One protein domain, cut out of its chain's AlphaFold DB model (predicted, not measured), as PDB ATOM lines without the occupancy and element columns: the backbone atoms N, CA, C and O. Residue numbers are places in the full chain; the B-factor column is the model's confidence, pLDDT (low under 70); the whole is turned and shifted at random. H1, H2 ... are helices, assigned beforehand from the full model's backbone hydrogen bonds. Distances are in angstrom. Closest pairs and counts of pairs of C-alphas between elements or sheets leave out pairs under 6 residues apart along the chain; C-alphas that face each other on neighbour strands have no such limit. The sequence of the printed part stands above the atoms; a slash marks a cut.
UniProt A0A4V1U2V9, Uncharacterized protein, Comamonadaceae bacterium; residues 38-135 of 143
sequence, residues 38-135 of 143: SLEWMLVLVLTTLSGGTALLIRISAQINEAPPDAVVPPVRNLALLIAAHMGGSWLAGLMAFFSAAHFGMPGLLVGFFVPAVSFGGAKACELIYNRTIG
ATOM      1  N   SER A  38     186.955 281.465 221.003       89.31
ATOM      2  CA  SER A  38     188.313 281.165 220.516       89.31
ATOM      3  C   SER A  38     189.406 281.565 221.515       89.31
ATOM      4  O   SER A  38     190.454 280.924 221.579       89.31
ATOM      5  N   LEU A  39     189.158 282.610 222.313       87.88
ATOM      6  CA  LEU A  39     190.071 283.057 223.362       87.88
ATOM      7  C   LEU A  39     190.179 282.027 224.492       87.88
ATOM      8  O   LEU A  39     191.287 281.717 224.922       87.88
ATOM      9  N   GLU A  40     189.059 281.470 224.951       88.31
ATOM     10  CA  GLU A  40     189.046 280.423 225.981       88.31
ATOM     11  C   GLU A  40     189.744 279.153 225.490       88.31
ATOM     12  O   GLU A  40     190.562 278.587 226.214       88.31
ATOM     13  N   TRP A  41     189.511 278.763 224.234       89.75
ATOM     14  CA  TRP A  41     190.237 277.661 223.598       89.75
ATOM     15  C   TRP A  41     191.746 277.881 223.606       89.75
ATOM     16  O   TRP A  41     192.505 277.001 224.023       89.75
ATOM     17  N   MET A  42     192.185 279.064 223.175       92.62
ATOM     18  CA  MET A  42     193.599 279.420 223.162       92.62
ATOM     19  C   MET A  42     194.190 279.399 224.576       92.62
ATOM     20  O   MET A  42     195.255 278.819 224.783       92.62
ATOM     21  N   LEU A  43     193.499 279.985 225.557       91.19
ATOM     22  CA  LEU A  43     193.957 280.014 226.946       91.19
ATOM     23  C   LEU A  43     194.085 278.608 227.528       91.19
ATOM     24  O   LEU A  43     195.112 278.296 228.124       91.19
ATOM     25  N   VAL A  44     193.097 277.738 227.320       92.31
ATOM     26  CA  VAL A  44     193.156 276.346 227.788       92.31
ATOM     27  C   VAL A  44     194.327 275.612 227.143       92.31
ATOM     28  O   VAL A  44     195.100 274.960 227.845       92.31
ATOM     29  N   LEU A  45     194.530 275.748 225.832       93.56
ATOM     30  CA  LEU A  45     195.659 275.114 225.144       93.56
ATOM     31  C   LEU A  45     197.013 275.612 225.660       93.56
ATOM     32  O   LEU A  45     197.912 274.803 225.898       93.56
ATOM     33  N   VAL A  46     197.158 276.918 225.885       95.50
ATOM     34  CA  VAL A  46     198.386 277.504 226.440       95.50
ATOM     35  C   VAL A  46     198.618 277.013 227.868       95.50
ATOM     36  O   VAL A  46     199.687 276.490 228.167       95.50
ATOM     37  N   LEU A  47     197.616 277.122 228.741       94.62
ATOM     38  CA  LEU A  47     197.722 276.743 230.152       94.62
ATOM     39  C   LEU A  47     198.031 275.258 230.336       94.62
ATOM     40  O   LEU A  47     198.844 274.891 231.187       94.62
ATOM     41  N   THR A  48     197.408 274.401 229.532       94.94
ATOM     42  CA  THR A  48     197.679 272.963 229.565       94.94
ATOM     43  C   THR A  48     199.072 272.666 229.032       94.94
ATOM     44  O   THR A  48     199.865 272.061 229.740       94.94
ATOM     45  N   THR A  49     199.457 273.199 227.872       96.25
ATOM     46  CA  THR A  49     200.816 273.006 227.331       96.25
ATOM     47  C   THR A  49     201.902 273.473 228.302       96.25
ATOM     48  O   THR A  49     202.880 272.757 228.520       96.25
ATOM     49  N   LEU A  50     201.714 274.630 228.946       96.69
ATOM     50  CA  LEU A  50     202.627 275.123 229.977       96.69
ATOM     51  C   LEU A  50     202.680 274.173 231.175       96.69
ATOM     52  O   LEU A  50     203.769 273.843 231.627       96.69
ATOM     53  N   SER A  51     201.537 273.669 231.641       95.38
ATOM     54  CA  SER A  51     201.468 272.744 232.781       95.38
ATOM     55  C   SER A  51     202.172 271.411 232.499       95.38
ATOM     56  O   SER A  51     202.964 270.939 233.320       95.38
ATOM     57  N   GLY A  52     201.946 270.824 231.320       93.44
ATOM     58  CA  GLY A  52     202.667 269.636 230.859       93.44
ATOM     59  C   GLY A  52     204.163 269.903 230.697       93.44
ATOM     60  O   GLY A  52     204.987 269.074 231.094       93.44
ATOM     61  N   GLY A  53     204.520 271.076 230.166       94.62
ATOM     62  CA  GLY A  53     205.903 271.523 230.000       94.62
ATOM     63  C   GLY A  53     206.621 271.667 231.336       94.62
ATOM     64  O   GLY A  53     207.713 271.133 231.512       94.62
ATOM     65  N   THR A  54     205.981 272.295 232.319       96.12
ATOM     66  CA  THR A  54     206.503 272.415 233.681       96.12
ATOM     67  C   THR A  54     206.682 271.044 234.327       96.12
ATOM     68  O   THR A  54     207.733 270.782 234.909       96.12
ATOM     69  N   ALA A  55     205.712 270.133 234.197       93.62
ATOM     70  CA  ALA A  55     205.832 268.778 234.740       93.62
ATOM     71  C   ALA A  55     207.014 268.001 234.137       93.62
ATOM     72  O   ALA A  55     207.714 267.292 234.872       93.62
ATOM     73  N   LEU A  56     207.244 268.168 232.830       93.38
ATOM     74  CA  LEU A  56     208.370 267.589 232.101       93.38
ATOM     75  C   LEU A  56     209.704 268.202 232.553       93.38
ATOM     76  O   LEU A  56     210.639 267.465 232.857       93.38
ATOM     77  N   LEU A  57     209.787 269.531 232.652       93.44
ATOM     78  CA  LEU A  57     210.992 270.235 233.101       93.44
ATOM     79  C   LEU A  57     211.366 269.867 234.535       93.44
ATOM     80  O   LEU A  57     212.537 269.613 234.803       93.44
ATOM     81  N   ILE A  58     210.389 269.759 235.439       93.31
ATOM     82  CA  ILE A  58     210.618 269.285 236.812       93.31
ATOM     83  C   ILE A  58     211.214 267.876 236.794       93.31
ATOM     84  O   ILE A  58     212.138 267.591 237.551       93.31
ATOM     85  N   ARG A  59     210.719 266.992 235.920       89.31
ATOM     86  CA  ARG A  59     211.229 265.620 235.815       89.31
ATOM     87  C   ARG A  59     212.665 265.576 235.283       89.31
ATOM     88  O   ARG A  59     213.480 264.833 235.820       89.31
ATOM     89  N   ILE A  60     212.970 266.371 234.259       88.75
ATOM     90  CA  ILE A  60     214.325 266.480 233.699       88.75
ATOM     91  C   ILE A  60     215.279 267.103 234.727       88.75
ATOM     92  O   ILE A  60     216.378 266.601 234.934       88.75
ATOM     93  N   SER A  61     214.851 268.158 235.418       89.62
ATOM     94  CA  SER A  61     215.641 268.805 236.467       89.62
ATOM     95  C   SER A  61     215.928 267.854 237.630       89.62
ATOM     96  O   SER A  61     217.070 267.778 238.074       89.62
ATOM     97  N   ALA A  62     214.937 267.076 238.074       87.38
ATOM     98  CA  ALA A  62     215.135 266.052 239.097       87.38
ATOM     99  C   ALA A  62     216.200 265.027 238.675       87.38
ATOM    100  O   ALA A  62     217.084 264.718 239.461       87.38
ATOM    101  N   GLN A  63     216.183 264.577 237.418       81.38
ATOM    102  CA  GLN A  63     217.194 263.656 236.897       81.38
ATOM    103  C   GLN A  63     218.605 264.260 236.903       81.38
ATOM    104  O   GLN A  63     219.558 263.585 237.285       81.38
ATOM    105  N   ILE A  64     218.746 265.514 236.463       83.19
ATOM    106  CA  ILE A  64     220.042 266.207 236.450       83.19
ATOM    107  C   ILE A  64     220.583 266.327 237.880       83.19
ATOM    108  O   ILE A  64     221.758 266.067 238.111       83.19
ATOM    109  N   ASN A  65     219.714 266.650 238.840       85.00
ATOM    110  CA  ASN A  65     220.082 266.807 240.248       85.00
ATOM    111  C   ASN A  65     220.326 265.470 240.981       85.00
ATOM    112  O   ASN A  65     220.948 265.463 242.038       85.00
ATOM    113  N   GLU A  66     219.833 264.345 240.454       82.81
ATOM    114  CA  GLU A  66     220.089 263.000 240.992       82.81
ATOM    115  C   GLU A  66     221.463 262.437 240.581       82.81
ATOM    116  O   GLU A  66     221.933 261.462 241.178       82.81
ATOM    117  N   ALA A  67     222.108 263.012 239.561       75.88
ATOM    118  CA  ALA A  67     223.452 262.620 239.156       75.88
ATOM    119  C   ALA A  67     224.504 263.218 240.115       75.88
ATOM    120  O   ALA A  67     224.380 264.378 240.514       75.88
ATOM    121  N   PRO A  68     225.557 262.464 240.488       78.69
ATOM    122  CA  PRO A  68     226.705 263.029 241.191       78.69
ATOM    123  C   PRO A  68     227.281 264.244 240.435       78.69
ATOM    124  O   PRO A  68     227.286 264.206 239.204       78.69
ATOM    125  N   PRO A  69     227.818 265.270 241.127       74.69
ATOM    126  CA  PRO A  69     228.303 266.512 240.504       74.69
ATOM    127  C   PRO A  69     229.313 266.319 239.360       74.69
ATOM    128  O   PRO A  69     229.365 267.138 238.450       74.69
ATOM    129  N   ASP A  70     230.060 265.211 239.384       78.38
ATOM    130  CA  ASP A  70     231.106 264.876 238.409       78.38
ATOM    131  C   ASP A  70     230.730 263.703 237.480       78.38
ATOM    132  O   ASP A  70     231.565 263.196 236.729       78.38
ATOM    133  N   ALA A  71     229.483 263.225 237.534       74.31
ATOM    134  CA  ALA A  71     229.014 262.115 236.711       74.31
ATOM    135  C   ALA A  71     228.272 262.612 235.463       74.31
ATOM    136  O   ALA A  71     227.447 263.522 235.515       74.31
ATOM    137  N   VAL A  72     228.509 261.951 234.328       75.50
ATOM    138  CA  VAL A  72     227.753 262.203 233.096       75.50
ATOM    139  C   VAL A  72     226.295 261.790 233.310       75.50
ATOM    140  O   VAL A  72     226.010 260.628 233.612       75.50
ATOM    141  N   VAL A  73     225.364 262.734 233.137       73.50
ATOM    142  CA  VAL A  73     223.923 262.466 233.230       73.50
ATOM    143  C   VAL A  73     223.542 261.429 232.162       73.50
ATOM    144  O   VAL A  73     223.815 261.651 230.978       73.50
ATOM    145  N   PRO A  74     222.913 260.298 232.533       70.88
ATOM    146  CA  PRO A  74     222.544 259.280 231.561       70.88
ATOM    147  C   PRO A  74     221.515 259.837 230.564       70.88
ATOM    148  O   PRO A  74     220.615 260.584 230.964       70.88
ATOM    149  N   PRO A  75     221.595 259.473 229.272       72.44
ATOM    150  CA  PRO A  75     220.651 259.955 228.275       72.44
ATOM    151  C   PRO A  75     219.231 259.473 228.587       72.44
ATOM    152  O   PRO A  75     219.011 258.344 229.035       72.44
ATOM    153  N   VAL A  76     218.251 260.336 228.316       75.12
ATOM    154  CA  VAL A  76     216.831 260.004 228.458       75.12
ATOM    155  C   VAL A  76     216.454 258.960 227.410       75.12
ATOM    156  O   VAL A  76     216.437 259.254 226.211       75.12
ATOM    157  N   ARG A  77     216.123 257.738 227.842       73.75
ATOM    158  CA  ARG A  77     215.576 256.720 226.939       73.75
ATOM    159  C   ARG A  77     214.168 257.140 226.523       73.75
ATOM    160  O   ARG A  77     213.340 257.476 227.363       73.75
ATOM    161  N   ASN A  78     213.892 257.089 225.221       81.19
ATOM    162  CA  ASN A  78     212.582 257.401 224.639       81.19
ATOM    163  C   ASN A  78     212.058 258.807 224.992       81.19
ATOM    164  O   ASN A  78     210.891 258.969 225.350       81.19
ATOM    165  N   LEU A  79     212.903 259.837 224.847       84.25
ATOM    166  CA  LEU A  79     212.537 261.234 225.124       84.25
ATOM    167  C   LEU A  79     211.226 261.660 224.440       84.25
ATOM    168  O   LEU A  79     210.382 262.287 225.071       84.25
ATOM    169  N   ALA A  80     211.016 261.265 223.182       88.19
ATOM    170  CA  ALA A  80     209.784 261.566 222.454       88.19
ATOM    171  C   ALA A  80     208.536 260.987 223.144       88.19
ATOM    172  O   ALA A  80     207.509 261.656 223.230       88.19
ATOM    173  N   LEU A  81     208.633 259.770 223.685       86.94
ATOM    174  CA  LEU A  81     207.529 259.117 224.383       86.94
ATOM    175  C   LEU A  81     207.282 259.747 225.758       86.94
ATOM    176  O   LEU A  81     206.131 259.898 226.158       86.94
ATOM    177  N   LEU A  82     208.343 260.175 226.450       87.94
ATOM    178  CA  LEU A  82     208.232 260.936 227.696       87.94
ATOM    179  C   LEU A  82     207.512 262.275 227.470       87.94
ATOM    180  O   LEU A  82     206.609 262.617 228.235       87.94
ATOM    181  N   ILE A  83     207.898 263.007 226.419       92.12
ATOM    182  CA  ILE A  83     207.255 264.264 226.016       92.12
ATOM    183  C   ILE A  83     205.790 264.002 225.673       92.12
ATOM    184  O   ILE A  83     204.913 264.664 226.220       92.12
ATOM    185  N   ALA A  84     205.515 263.009 224.824       91.44
ATOM    186  CA  ALA A  84     204.155 262.660 224.426       91.44
ATOM    187  C   ALA A  84     203.282 262.268 225.628       91.44
ATOM    188  O   ALA A  84     202.130 262.687 225.700       91.44
ATOM    189  N   ALA A  85     203.825 261.528 226.598       90.50
ATOM    190  CA  ALA A  85     203.110 261.168 227.819       90.50
ATOM    191  C   ALA A  85     202.771 262.399 228.678       90.50
ATOM    192  O   ALA A  85     201.646 262.510 229.164       90.50
ATOM    193  N   HIS A  86     203.709 263.340 228.833       93.25
ATOM    194  CA  HIS A  86     203.476 264.565 229.604       93.25
ATOM    195  C   HIS A  86     202.496 265.507 228.905       93.25
ATOM    196  O   HIS A  86     201.542 265.955 229.537       93.25
ATOM    197  N   MET A  87     202.699 265.778 227.611       95.56
ATOM    198  CA  MET A  87     201.815 266.649 226.830       95.56
ATOM    199  C   MET A  87     200.423 266.036 226.700       95.56
ATOM    200  O   MET A  87     199.435 266.687 227.015       95.56
ATOM    201  N   GLY A  88     200.335 264.761 226.314       93.00
ATOM    202  CA  GLY A  88     199.064 264.066 226.138       93.00
ATOM    203  C   GLY A  88     198.270 263.958 227.438       93.00
ATOM    204  O   GLY A  88     197.081 264.276 227.455       93.00
ATOM    205  N   GLY A  89     198.926 263.585 228.543       93.00
ATOM    206  CA  GLY A  89     198.291 263.542 229.862       93.00
ATOM    207  C   GLY A  89     197.811 264.916 230.325       93.00
ATOM    208  O   GLY A  89     196.705 265.051 230.847       93.00
ATOM    209  N   SER A  90     198.617 265.946 230.077       96.62
ATOM    210  CA  SER A  90     198.310 267.329 230.420       96.62
ATOM    211  C   SER A  90     197.150 267.910 229.611       96.62
ATOM    212  O   SER A  90     196.229 268.486 230.202       96.62
ATOM    213  N   TRP A  91     197.153 267.742 228.289       96.31
ATOM    214  CA  TRP A  91     196.078 268.206 227.417       96.31
ATOM    215  C   TRP A  91     194.768 267.497 227.738       96.31
ATOM    216  O   TRP A  91     193.757 268.163 227.942       96.31
ATOM    217  N   LEU A  92     194.784 266.166 227.862       94.81
ATOM    218  CA  LEU A  92     193.579 265.398 228.169       94.81
ATOM    219  C   LEU A  92     192.988 265.803 229.525       94.81
ATOM    220  O   LEU A  92     191.800 266.112 229.610       94.81
ATOM    221  N   ALA A  93     193.808 265.837 230.577       95.38
ATOM    222  CA  ALA A  93     193.340 266.190 231.913       95.38
ATOM    223  C   ALA A  93     192.877 267.649 231.995       95.38
ATOM    224  O   ALA A  93     191.858 267.936 232.617       95.38
ATOM    225  N   GLY A  94     193.585 268.566 231.338       94.81
ATOM    226  CA  GLY A  94     193.217 269.975 231.320       94.81
ATOM    227  C   GLY A  94     191.948 270.269 230.521       94.81
ATOM    228  O   GLY A  94     191.116 271.045 230.983       94.81
ATOM    229  N   LEU A  95     191.741 269.600 229.382       93.25
ATOM    230  CA  LEU A  95     190.482 269.676 228.635       93.25
ATOM    231  C   LEU A  95     189.320 269.121 229.463       93.25
ATOM    232  O   LEU A  95     188.278 269.762 229.570       93.25
ATOM    233  N   MET A  96     189.506 267.969 230.113       92.69
ATOM    234  CA  MET A  96     188.493 267.409 231.014       92.69
ATOM    235  C   MET A  96     188.184 268.342 232.187       92.69
ATOM    236  O   MET A  96     187.015 268.518 232.534       92.69
ATOM    237  N   ALA A  97     189.203 268.979 232.767       94.19
ATOM    238  CA  ALA A  97     189.031 269.974 233.818       94.19
ATOM    239  C   ALA A  97     188.247 271.190 233.320       94.19
ATOM    240  O   ALA A  97     187.325 271.631 233.999       94.19
ATOM    241  N   PHE A  98     188.565 271.690 232.127       92.81
ATOM    242  CA  PHE A  98     187.880 272.831 231.530       92.81
ATOM    243  C   PHE A  98     186.399 272.536 231.274       92.81
ATOM    244  O   PHE A  98     185.541 273.295 231.720       92.81
ATOM    245  N   PHE A  99     186.077 271.394 230.658       90.31
ATOM    246  CA  PHE A  99     184.683 270.999 230.436       90.31
ATOM    247  C   PHE A  99     183.929 270.743 231.737       90.31
ATOM    248  O   PHE A  99     182.770 271.135 231.859       90.31
ATOM    249  N   SER A 100     184.584 270.132 232.726       90.44
ATOM    250  CA  SER A 100     183.988 269.941 234.051       90.44
ATOM    251  C   SER A 100     183.690 271.289 234.705       90.44
ATOM    252  O   SER A 100     182.594 271.505 235.209       90.44
ATOM    253  N   ALA A 101     184.634 272.226 234.650       90.62
ATOM    254  CA  ALA A 101     184.473 273.549 235.231       90.62
ATOM    255  C   ALA A 101     183.355 274.349 234.543       90.62
ATOM    256  O   ALA A 101     182.550 274.978 235.229       90.62
ATOM    257  N   ALA A 102     183.246 274.254 233.213       86.44
ATOM    258  CA  ALA A 102     182.142 274.831 232.451       86.44
ATOM    259  C   ALA A 102     180.792 274.192 232.826       86.44
ATOM    260  O   ALA A 102     179.812 274.904 233.039       86.44
ATOM    261  N   HIS A 103     180.742 272.864 232.973       85.50
ATOM    262  CA  HIS A 103     179.534 272.142 233.379       85.50
ATOM    263  C   HIS A 103     179.050 272.544 234.780       85.50
ATOM    264  O   HIS A 103     177.851 272.716 234.990       85.50
ATOM    265  N   PHE A 104     179.973 272.744 235.724       87.94
ATOM    266  CA  PHE A 104     179.656 273.183 237.085       87.94
ATOM    267  C   PHE A 104     179.471 274.703 237.227       87.94
ATOM    268  O   PHE A 104     179.233 275.176 238.336       87.94
ATOM    269  N   GLY A 105     179.585 275.477 236.141       86.69
ATOM    270  CA  GLY A 105     179.440 276.934 236.179       86.69
ATOM    271  C   GLY A 105     180.512 277.631 237.024       86.69
ATOM    272  O   GLY A 105     180.220 278.617 237.701       86.69
ATOM    273  N   MET A 106     181.742 277.106 237.036       89.12
ATOM    274  CA  MET A 106     182.831 277.689 237.819       89.12
ATOM    275  C   MET A 106     183.189 279.100 237.314       89.12
ATOM    276  O   MET A 106     183.294 279.309 236.103       89.12
ATOM    277  N   PRO A 107     183.457 280.067 238.213       88.75
ATOM    278  CA  PRO A 107     183.928 281.393 237.820       88.75
ATOM    279  C   PRO A 107     185.251 281.326 237.048       88.75
ATOM    280  O   PRO A 107     186.146 280.567 237.423       88.75
ATOM    281  N   GLY A 108     185.429 282.176 236.031       84.56
ATOM    282  CA  GLY A 108     186.593 282.126 235.132       84.56
ATOM    283  C   GLY A 108     187.959 282.193 235.833       84.56
ATOM    284  O   GLY A 108     188.889 281.492 235.444       84.56
ATOM    285  N   LEU A 109     188.077 282.958 236.924       88.38
ATOM    286  CA  LEU A 109     189.312 283.004 237.715       88.38
ATOM    287  C   LEU A 109     189.616 281.656 238.388       88.38
ATOM    288  O   LEU A 109     190.761 281.215 238.387       88.38
ATOM    289  N   LEU A 110     188.594 280.968 238.904       91.62
ATOM    290  CA  LEU A 110     188.751 279.636 239.487       91.62
ATOM    291  C   LEU A 110     189.111 278.601 238.414       91.62
ATOM    292  O   LEU A 110     189.990 277.774 238.646       91.62
ATOM    293  N   VAL A 111     188.503 278.694 237.224       89.69
ATOM    294  CA  VAL A 111     188.863 277.875 236.049       89.69
ATOM    295  C   VAL A 111     190.350 278.042 235.719       89.69
ATOM    296  O   VAL A 111     191.045 277.051 235.488       89.69
ATOM    297  N   GLY A 112     190.855 279.279 235.774       88.94
ATOM    298  CA  GLY A 112     192.254 279.617 235.517       88.94
ATOM    299  C   GLY A 112     193.261 278.954 236.461       88.94
ATOM    300  O   GLY A 112     194.381 278.695 236.038       88.94
ATOM    301  N   PHE A 113     192.880 278.619 237.698       93.12
ATOM    302  CA  PHE A 113     193.728 277.846 238.623       93.12
ATOM    303  C   PHE A 113     193.467 276.343 238.544       93.12
ATOM    304  O   PHE A 113     194.393 275.533 238.621       93.12
ATOM    305  N   PHE A 114     192.203 275.967 238.375       94.75
ATOM    306  CA  PHE A 114     191.771 274.579 238.359       94.75
ATOM    307  C   PHE A 114     192.328 273.818 237.151       94.75
ATOM    308  O   PHE A 114     192.881 272.729 237.313       94.75
ATOM    309  N   VAL A 115     192.244 274.403 235.952       95.12
ATOM    310  CA  VAL A 115     192.695 273.756 234.711       95.12
ATOM    311  C   VAL A 115     194.197 273.447 234.741       95.12
ATOM    312  O   VAL A 115     194.541 272.283 234.527       95.12
ATOM    313  N   PRO A 116     195.105 274.395 235.064       95.50
ATOM    314  CA  PRO A 116     196.527 274.090 235.208       95.50
ATOM    315  C   PRO A 116     196.825 273.029 236.267       95.50
ATOM    316  O   PRO A 116     197.612 272.117 236.015       95.50
ATOM    317  N   ALA A 117     196.177 273.099 237.436       96.06
ATOM    318  CA  ALA A 117     196.425 272.159 238.527       96.06
ATOM    319  C   ALA A 117     196.067 270.715 238.136       96.06
ATOM    320  O   ALA A 117     196.870 269.795 238.319       96.06
ATOM    321  N   VAL A 118     194.887 270.515 237.541       96.69
ATOM    322  CA  VAL A 118     194.453 269.191 237.067       96.69
ATOM    323  C   VAL A 118     195.296 268.732 235.878       96.69
ATOM    324  O   VAL A 118     195.675 267.563 235.806       96.69
ATOM    325  N   SER A 119     195.651 269.647 234.977       96.38
ATOM    326  CA  SER A 119     196.513 269.366 233.828       96.38
ATOM    327  C   SER A 119     197.905 268.881 234.252       96.38
ATOM    328  O   SER A 119     198.392 267.862 233.758       96.38
ATOM    329  N   PHE A 120     198.520 269.545 235.231       95.94
ATOM    330  CA  PHE A 120     199.784 269.115 235.825       95.94
ATOM    331  C   PHE A 120     199.662 267.729 236.476       95.94
ATOM    332  O   PHE A 120     200.504 266.853 236.256       95.94
ATOM    333  N   GLY A 121     198.583 267.500 237.233       94.69
ATOM    334  CA  GLY A 121     198.279 266.193 237.818       94.69
ATOM    335  C   GLY A 121     198.144 265.089 236.763       94.69
ATOM    336  O   GLY A 121     198.686 263.998 236.943       94.69
ATOM    337  N   GLY A 122     197.502 265.386 235.631       93.50
ATOM    338  CA  GLY A 122     197.384 264.481 234.487       93.50
ATOM    339  C   GLY A 122     198.731 264.097 233.883       93.50
ATOM    340  O   GLY A 122     198.986 262.913 233.654       93.50
ATOM    341  N   ALA A 123     199.633 265.066 233.704       94.06
ATOM    342  CA  ALA A 123     200.995 264.795 233.242       94.06
ATOM    343  C   ALA A 123     201.732 263.827 234.184       94.06
ATOM    344  O   ALA A 123     202.321 262.844 233.731       94.06
ATOM    345  N   LYS A 124     201.641 264.052 235.503       93.19
ATOM    346  CA  LYS A 124     202.260 263.174 236.512       93.19
ATOM    347  C   LYS A 124     201.611 261.794 236.590       93.19
ATOM    348  O   LYS A 124     202.313 260.802 236.775       93.19
ATOM    349  N   ALA A 125     200.300 261.693 236.397       93.38
ATOM    350  CA  ALA A 125     199.619 260.404 236.322       93.38
ATOM    351  C   ALA A 125     200.114 259.575 235.122       93.38
ATOM    352  O   ALA A 125     200.428 258.392 235.278       93.38
ATOM    353  N   CYS A 126     200.260 260.196 233.948       90.69
ATOM    354  CA  CYS A 126     200.832 259.539 232.773       90.69
ATOM    355  C   CYS A 126     202.306 259.156 232.975       90.69
ATOM    356  O   CYS A 126     202.698 258.065 232.566       90.69
ATOM    357  N   GLU A 127     203.101 259.983 233.661       88.25
ATOM    358  CA  GLU A 127     204.478 259.643 234.055       88.25
ATOM    359  C   GLU A 127     204.525 258.376 234.932       88.25
ATOM    360  O   GLU A 127     205.329 257.473 234.693       88.25
ATOM    361  N   LEU A 128     203.632 258.260 235.922       87.81
ATOM    362  CA  LEU A 128     203.547 257.072 236.779       87.81
ATOM    363  C   LEU A 128     203.196 255.809 235.981       87.81
ATOM    364  O   LEU A 128     203.762 254.743 236.233       87.81
ATOM    365  N   ILE A 129     202.281 255.916 235.017       87.50
ATOM    366  CA  ILE A 129     201.901 254.800 234.138       87.50
ATOM    367  C   ILE A 129     203.061 254.424 233.212       87.50
ATOM    368  O   ILE A 129     203.363 253.236 233.060       87.50
ATOM    369  N   TYR A 130     203.737 255.421 232.638       84.69
ATOM    370  CA  TYR A 130     204.916 255.236 231.797       84.69
ATOM    371  C   TYR A 130     205.990 254.434 232.542       84.69
ATOM    372  O   TYR A 130     206.405 253.372 232.073       84.69
ATOM    373  N   ASN A 131     206.353 254.876 233.751       83.56
ATOM    374  CA  ASN A 131     207.382 254.231 234.567       83.56
ATOM    375  C   ASN A 131     207.012 252.787 234.949       83.56
ATOM    376  O   ASN A 131     207.889 251.932 235.048       83.56
ATOM    377  N   ARG A 132     205.718 252.494 235.143       83.94
ATOM    378  CA  ARG A 132     205.235 251.133 235.440       83.94
ATOM    379  C   ARG A 132     205.272 250.196 234.235       83.94
ATOM    380  O   ARG A 132     205.445 248.998 234.424       83.94
ATOM    381  N   THR A 133     205.064 250.722 233.028       81.62
ATOM    382  CA  THR A 133     204.841 249.898 231.828       81.62
ATOM    383  C   THR A 133     206.120 249.692 231.025       81.62
ATOM    384  O   THR A 133     206.365 248.599 230.528       81.62
ATOM    385  N   ILE A 134     206.933 250.742 230.895       75.62
ATOM    386  CA  ILE A 134     208.101 250.770 230.000       75.62
ATOM    387  C   ILE A 134     209.413 250.609 230.784       75.62
ATOM    388  O   ILE A 134     210.436 250.252 230.208       75.62
ATOM    389  N   GLY A 135     209.380 250.794 232.104       67.12
ATOM    390  CA  GLY A 135     210.569 250.836 232.952       67.12
ATOM    391  C   GLY A 135     211.044 252.268 233.183       67.12
ATOM    392  O   GLY A 135     210.441 253.230 232.699       67.12
TER     393      GLY A 135
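What this domain is: This is residues 38 to 135 of the 143 residues of an uncharacterized protein of Comamonadaceae bacterium (UniProt A0A4V1U2V9). Three long helices, H1, H2 and H3, cross in an up-and-down bundle, each running against the one before. Residues 66 to 71 stick out at one end. The printed part, 98 residues, is all helix and only just loose, close to compact: radius of gyration of the C-alphas 15.4 A, spans 52 by 26 by 19 A.

How they stand to each other: H1, residues 38 to 66, and H2, residues 79 to 103, form a hairpin at a steep tilt of 41 degrees, closest at C-alphas Gly 52 and Ser 90, 4.9 A. H3, residues 108 to 134, forms a hairpin with H2 at 37 degrees, only just steep, closest at C-alphas Gly 94 and Ser 119, 4.2 A. H1 touches H2 and H3 with residues 44 to 56 alone. Every O i to N i+4 pair in H1 and H2, and 22 of 23 in H3, is within hydrogen-bond range.

Where its parts are: H1 begins at C-alpha 38 (188.313, 281.165, 220.516), length 41.9 A; H2 has 35.7 A; H3, 38.4 A, ends at C-alpha 134 (208.101, 250.770, 230.000).

The domain as a whole: The printed part has no cut; the H1 to H2 link is long; residue 135 is under pLDDT 70.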